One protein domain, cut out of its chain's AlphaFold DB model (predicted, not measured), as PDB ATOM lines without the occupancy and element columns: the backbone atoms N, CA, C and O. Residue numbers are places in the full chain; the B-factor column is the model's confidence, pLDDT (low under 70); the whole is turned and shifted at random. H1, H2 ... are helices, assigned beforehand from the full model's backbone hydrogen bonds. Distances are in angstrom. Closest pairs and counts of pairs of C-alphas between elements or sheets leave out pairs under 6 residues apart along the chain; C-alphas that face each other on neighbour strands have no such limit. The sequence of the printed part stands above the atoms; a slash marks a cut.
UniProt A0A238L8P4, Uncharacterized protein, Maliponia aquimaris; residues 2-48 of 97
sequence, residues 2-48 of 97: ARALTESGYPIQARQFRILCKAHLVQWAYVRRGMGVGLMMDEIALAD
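AT A GLANCE: This is residues 2 to 48 of the 97 residues of an uncharacterized protein of Maliponia aquimaris (UniProt A0A238L8P4). Three short helices are set apart from one another along an open arch of chain, with no two of them in contact. H1 is at one end of the arch, a long link runs over from it to H2, and the chain then passes on from H2 to H3. The printed part has 47 residues with three named helices, in the order H1, H2, H3, and no named strand. The class is all helix, though under half of the residues, 20 of 47, are in named elements. The whole is only just loose, close to compact, with a radius of gyration of the C-alphas of 11.8 A and spans of 29 by 21 by 18 A.

HOW THE PARTS SIT: H1, residues 2 to 7, touches no helix. H2, residues 24 to 32, is apart from H1. H3, residues 42 to 46, is apart from H1 and also from H2. In H1, H2 and H3 every O i to N i+4 pair is within hydrogen-bond range.

IN THESE COORDINATES: H1 begins at C-alpha 2, at (7.589, 26.862, 58.397), and is 8.7 A long from first to last C-alpha. H2, the longest helix with 9 residues, is 12.5 A long and begins at C-alpha 24, at (10.462, 32.155, 43.597). H3 has 5 residues, is 5.9 A long and ends at C-alpha 46, at (-4.277, 40.086, 41.723).

THE WHOLE: The link from H1 to H2, residues 8 to 23, is long, with 16 residues, and its C-alphas lie 9 to 16 A from the mean of all C-alphas. The link from H2 to H3 is short, with 9 residues. The two C-alphas farthest apart, those of Arg 15 and Ala 47, are 30.4 A apart. The printed part has no cut. The mean pLDDT of the printed part is 91.5, and no printed residue is under 70.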
ATOM      1  N   ALA A   2       8.453  27.482  57.374       88.00
ATOM      2  CA  ALA A   2       7.589  26.862  58.397       88.00
ATOM      3  C   ALA A   2       7.698  27.514  59.787       88.00
ATOM      4  O   ALA A   2       6.713  28.036  60.288       88.00
ATOM      5  N   ARG A   3       8.919  27.588  60.337       89.62
ATOM      6  CA  ARG A   3       9.190  28.221  61.635       89.62
ATOM      7  C   ARG A   3       8.687  29.667  61.727       89.62
ATOM      8  O   ARG A   3       7.982  29.991  62.669       89.62
ATOM      9  N   ALA A   4       9.004  30.501  60.736       87.44
ATOM     10  CA  ALA A   4       8.594  31.907  60.718       87.44
ATOM     11  C   ALA A   4       7.062  32.070  60.690       87.44
ATOM     12  O   ALA A   4       6.526  32.965  61.334       87.44
ATOM     13  N   LEU A   5       6.348  31.184  59.982       88.56
ATOM     14  CA  LEU A   5       4.882  31.190  59.961       88.56
ATOM     15  C   LEU A   5       4.287  30.736  61.296       88.56
ATOM     16  O   LEU A   5       3.331  31.351  61.760       88.56
ATOM     17  N   THR A   6       4.882  29.727  61.938       90.56
ATOM     18  CA  THR A   6       4.502  29.310  63.297       90.56
ATOM     19  C   THR A   6       4.704  30.436  64.307       90.56
ATOM     20  O   THR A   6       3.804  30.713  65.091       90.56
ATOM     21  N   GLU A   7       5.848  31.122  64.254       89.81
ATOM     22  CA  GLU A   7       6.149  32.282  65.107       89.81
ATOM     23  C   GLU A   7       5.200  33.464  64.836       89.81
ATOM     24  O   GLU A   7       4.909  34.234  65.744       89.81
ATOM     25  N   SER A   8       4.651  33.564  63.620       85.50
ATOM     26  CA  SER A   8       3.644  34.567  63.238       85.50
ATOM     27  C   SER A   8       2.200  34.162  63.586       85.50
ATOM     28  O   SER A   8       1.261  34.832  63.166       85.50
ATOM     29  N   GLY A   9       2.002  33.065  64.326       87.88
ATOM     30  CA  GLY A   9       0.684  32.619  64.794       87.88
ATOM     31  C   GLY A   9      -0.047  31.639  63.872       87.88
ATOM     32  O   GLY A   9      -1.178  31.259  64.169       87.88
ATOM     33  N   TYR A  10       0.579  31.178  62.784       88.44
ATOM     34  CA  TYR A  10      -0.022  30.199  61.877       88.44
ATOM     35  C   TYR A  10       0.504  28.784  62.169       88.44
ATOM     36  O   TYR A  10       1.686  28.515  61.939       88.44
ATOM     37  N   PRO A  11      -0.339  27.840  62.633       88.50
ATOM     38  CA  PRO A  11       0.101  26.516  63.079       88.50
ATOM     39  C   PRO A  11       0.436  25.591  61.895       88.50
ATOM     40  O   PRO A  11      -0.299  24.660  61.575       88.50
ATOM     41  N   ILE A  12       1.563  25.854  61.232       89.19
ATOM     42  CA  ILE A  12       2.048  25.108  60.067       89.19
ATOM     43  C   ILE A  12       3.275  24.280  60.455       89.19
ATOM     44  O   ILE A  12       4.189  24.753  61.126       89.19
ATOM     45  N   GLN A  13       3.325  23.036  59.994       91.31
ATOM     46  CA  GLN A  13       4.422  22.100  60.205       91.31
ATOM     47  C   GLN A  13       5.280  21.977  58.947       91.31
ATOM     48  O   GLN A  13       4.779  22.010  57.822       91.31
ATOM     49  N   ALA A  14       6.579  21.730  59.125       89.25
ATOM     50  CA  ALA A  14       7.516  21.574  58.011       89.25
ATOM     51  C   ALA A  14       7.082  20.500  56.992       89.25
ATOM     52  O   ALA A  14       7.250  20.693  55.792       89.25
ATOM     53  N   ARG A  15       6.440  19.412  57.447       92.56
ATOM     54  CA  ARG A  15       5.941  18.334  56.574       92.56
ATOM     55  C   ARG A  15       4.838  18.753  55.595       92.56
ATOM     56  O   ARG A  15       4.585  18.037  54.633       92.56
ATOM     57  N   GLN A  16       4.165  19.880  55.836       91.25
ATOM     58  CA  GLN A  16       3.125  20.397  54.940       91.25
ATOM     59  C   GLN A  16       3.727  21.066  53.689       91.25
ATOM     60  O   GLN A  16       3.033  21.233  52.689       91.25
ATOM     61  N   PHE A  17       5.027  21.385  53.698       91.06
ATOM     62  CA  PHE A  17       5.755  21.906  52.538       91.06
ATOM     63  C   PHE A  17       6.251  20.750  51.660       91.06
ATOM     64  O   PHE A  17       7.387  20.299  51.783       91.06
ATOM     65  N   ARG A  18       5.380  20.249  50.777       92.81
ATOM     66  CA  ARG A  18       5.673  19.081  49.921       92.81
ATOM     67  C   ARG A  18       6.576  19.387  48.725       92.81
ATOM     68  O   ARG A  18       7.244  18.485  48.232       92.81
ATOM     69  N   ILE A  19       6.574  20.631  48.253       93.00
ATOM     70  CA  ILE A  19       7.364  21.087  47.105       93.00
ATOM     71  C   ILE A  19       8.265  22.221  47.582       93.00
ATOM     72  O   ILE A  19       7.795  23.184  48.186       93.00
ATOM     73  N   LEU A  20       9.564  22.096  47.317       92.44
ATOM     74  CA  LEU A  20      10.581  23.072  47.696       92.44
ATOM     75  C   LEU A  20      11.412  23.430  46.468       92.44
ATOM     76  O   LEU A  20      11.851  22.560  45.719       92.44
ATOM     77  N   CYS A  21      11.672  24.717  46.282       93.19
ATOM     78  CA  CYS A  21      12.574  25.209  45.251       93.19
ATOM     79  C   CYS A  21      13.293  26.468  45.734       93.19
ATOM     80  O   CYS A  21      12.840  27.152  46.649       93.19
ATOM     81  N   LYS A  22      14.437  26.765  45.117       93.69
ATOM     82  CA  LYS A  22      15.277  27.914  45.489       93.69
ATOM     83  C   LYS A  22      14.923  29.200  44.738       93.69
ATOM     84  O   LYS A  22      15.403  30.262  45.110       93.69
ATOM     85  N   ALA A  23      14.102  29.104  43.695       94.44
ATOM     86  CA  ALA A  23      13.687  30.235  42.876       94.44
ATOM     87  C   ALA A  23      12.193  30.500  43.059       94.44
ATOM     88  O   ALA A  23      11.369  29.603  42.875       94.44
ATOM     89  N   HIS A  24      11.849  31.743  43.386       91.75
ATOM     90  CA  HIS A  24      10.462  32.155  43.597       91.75
ATOM     91  C   HIS A  24       9.628  32.093  42.308       91.75
ATOM     92  O   HIS A  24       8.502  31.614  42.337       91.75
ATOM     93  N   LEU A  25      10.218  32.413  41.150       94.38
ATOM     94  CA  LEU A  25       9.550  32.260  39.848       94.38
ATOM     95  C   LEU A  25       9.141  30.807  39.555       94.38
ATOM     96  O   LEU A  25       8.065  30.556  39.017       94.38
ATOM     97  N   VAL A  26       9.970  29.834  39.950       95.81
ATOM     98  CA  VAL A  26       9.648  28.404  39.814       95.81
ATOM     99  C   VAL A  26       8.521  28.018  40.771       95.81
ATOM    100  O   VAL A  26       7.590  27.320  40.377       95.81
ATOM    101  N   GLN A  27       8.561  28.519  42.010       95.19
ATOM    102  CA  GLN A  27       7.480  28.322  42.975       95.19
ATOM    103  C   GLN A  27       6.149  28.871  42.443       95.19
ATOM    104  O   GLN A  27       5.129  28.195  42.552       95.19
ATOM    105  N   TRP A  28       6.154  30.057  41.831       94.81
ATOM    106  CA  TRP A  28       4.957  30.651  41.240       94.81
ATOM    107  C   TRP A  28       4.426  29.853  40.049       94.81
ATOM    108  O   TRP A  28       3.231  29.582  39.957       94.81
ATOM    109  N   ALA A  29       5.319  29.380  39.180       94.62
ATOM    110  CA  ALA A  29       4.960  28.522  38.057       94.62
ATOM    111  C   ALA A  29       4.314  27.188  38.488       94.62
ATOM    112  O   ALA A  29       3.506  26.642  37.733       94.62
ATOM    113  N   TYR A  30       4.647  26.663  39.674       95.56
ATOM    114  CA  TYR A  30       3.950  25.515  40.266       95.56
ATOM    115  C   TYR A  30       2.540  25.877  40.743       95.56
ATOM    116  O   TYR A  30       1.611  25.111  40.493       95.56
ATOM    117  N   VAL A  31       2.370  27.039  41.383       95.50
ATOM    118  CA  VAL A  31       1.055  27.527  41.838       95.50
ATOM    119  C   VAL A  31       0.107  27.694  40.653       95.50
ATOM    120  O   VAL A  31      -0.979  27.126  40.670       95.50
ATOM    121  N   ARG A  32       0.551  28.364  39.581       94.56
ATOM    122  CA  ARG A  32      -0.240  28.521  38.345       94.56
ATOM    123  C   ARG A  32      -0.627  27.199  37.682       94.56
ATOM    124  O   ARG A  32      -1.642  27.118  37.009       94.56
ATOM    125  N   ARG A  33       0.164  26.141  37.884       95.19
ATOM    126  CA  ARG A  33      -0.140  24.781  37.404       95.19
ATOM    127  C   ARG A  33      -1.009  23.969  38.374       95.19
ATOM    128  O   ARG A  33      -1.164  22.769  38.176       95.19
ATOM    129  N   GLY A  34      -1.528  24.580  39.438       94.38
ATOM    130  CA  GLY A  34      -2.382  23.912  40.422       94.38
ATOM    131  C   GLY A  34      -1.647  22.933  41.343       94.38
ATOM    132  O   GLY A  34      -2.282  22.129  42.017       94.38
ATOM    133  N   MET A  35      -0.312  22.988  41.413       94.94
ATOM    134  CA  MET A  35       0.494  22.052  42.216       94.94
ATOM    135  C   MET A  35       0.489  22.380  43.722       94.94
ATOM    136  O   MET A  35       1.115  21.671  44.514       94.94
ATOM    137  N   GLY A  36      -0.187  23.456  44.135       93.00
ATOM    138  CA  GLY A  36      -0.348  23.850  45.533       93.00
ATOM    139  C   GLY A  36      -0.639  25.341  45.708       93.00
ATOM    140  O   GLY A  36      -0.811  26.075  44.739       93.00
ATOM    141  N   VAL A  37      -0.657  25.784  46.967       92.88
ATOM    142  CA  VAL A  37      -0.775  27.202  47.346       92.88
ATOM    143  C   VAL A  37       0.603  27.816  47.579       92.88
ATOM    144  O   VAL A  37       1.537  27.133  48.005       92.88
ATOM    145  N   GLY A  38       0.735  29.113  47.318       92.12
ATOM    146  CA  GLY A  38       1.993  29.836  47.469       92.12
ATOM    147  C   GLY A  38       1.804  31.250  47.992       92.12
ATOM    148  O   GLY A  38       0.700  31.784  47.982       92.12
ATOM    149  N   LEU A  39       2.906  31.848  48.445       91.12
ATOM    150  CA  LEU A  39       2.948  33.241  48.876       91.12
ATOM    151  C   LEU A  39       3.440  34.113  47.723       91.12
ATOM    152  O   LEU A  39       4.470  33.821  47.108       91.12
ATOM    153  N   MET A  40       2.705  35.181  47.446       92.25
ATOM    154  CA  MET A  40       3.004  36.142  46.395       92.25
ATOM    155  C   MET A  40       2.586  37.535  46.860       92.25
ATOM    156  O   MET A  40       1.700  37.657  47.703       92.25
ATOM    157  N   MET A  41       3.245  38.569  46.337       89.25
ATOM    158  CA  MET A  41       2.831  39.951  46.580       89.25
ATOM    159  C   MET A  41       1.437  40.173  45.993       89.25
ATOM    160  O   MET A  41       1.163  39.720  44.880       89.25
ATOM    161  N   ASP A  42       0.578  40.872  46.737       87.38
ATOM    162  CA  ASP A  42      -0.827  41.081  46.377       87.38
ATOM    163  C   ASP A  42      -0.991  41.629  44.958       87.38
ATOM    164  O   ASP A  42      -1.787  41.096  44.193       87.38
ATOM    165  N   GLU A  43      -0.181  42.615  44.579       85.31
ATOM    166  CA  GLU A  43      -0.144  43.201  43.233       85.31
ATOM    167  C   GLU A  43       0.032  42.156  42.132       85.31
ATOM    168  O   GLU A  43      -0.712  42.132  41.158       85.31
ATOM    169  N   ILE A  44       1.016  41.271  42.303       89.31
ATOM    170  CA  ILE A  44       1.375  40.268  41.301       89.31
ATOM    171  C   ILE A  44       0.291  39.192  41.234       89.31
ATOM    172  O   ILE A  44      -0.058  38.734  40.151       89.31
ATOM    173  N   ALA A  45      -0.245  38.784  42.387       90.81
ATOM    174  CA  ALA A  45      -1.278  37.758  42.448       90.81
ATOM    175  C   ALA A  45      -2.626  38.248  41.901       90.81
ATOM    176  O   ALA A  45      -3.304  37.485  41.223       90.81
ATOM    177  N   LEU A  46      -3.015  39.497  42.186       88.50
ATOM    178  CA  LEU A  46      -4.277  40.086  41.723       88.50
ATOM    179  C   LEU A  46      -4.265  40.416  40.226       88.50
ATOM    180  O   LEU A  46      -5.327  40.461  39.614       88.50
ATOM    181  N   ALA A  47      -3.085  40.631  39.642       90.06
ATOM    182  CA  ALA A  47      -2.925  40.848  38.207       90.06
ATOM    183  C   ALA A  47      -3.023  39.558  37.371       90.06
ATOM    184  O   ALA A  47      -3.178  39.633  36.153       90.06
ATOM    185  N   ASP A  48      -2.897  38.378  37.988       91.94
ATOM    186  CA  ASP A  48      -2.948  37.094  37.285       91.94
ATOM    187  C   ASP A  48      -4.380  36.517  37.334       91.94
ATOM    188  O   ASP A  48      -4.814  36.059  38.394       91.94
TER     189      ASP A  48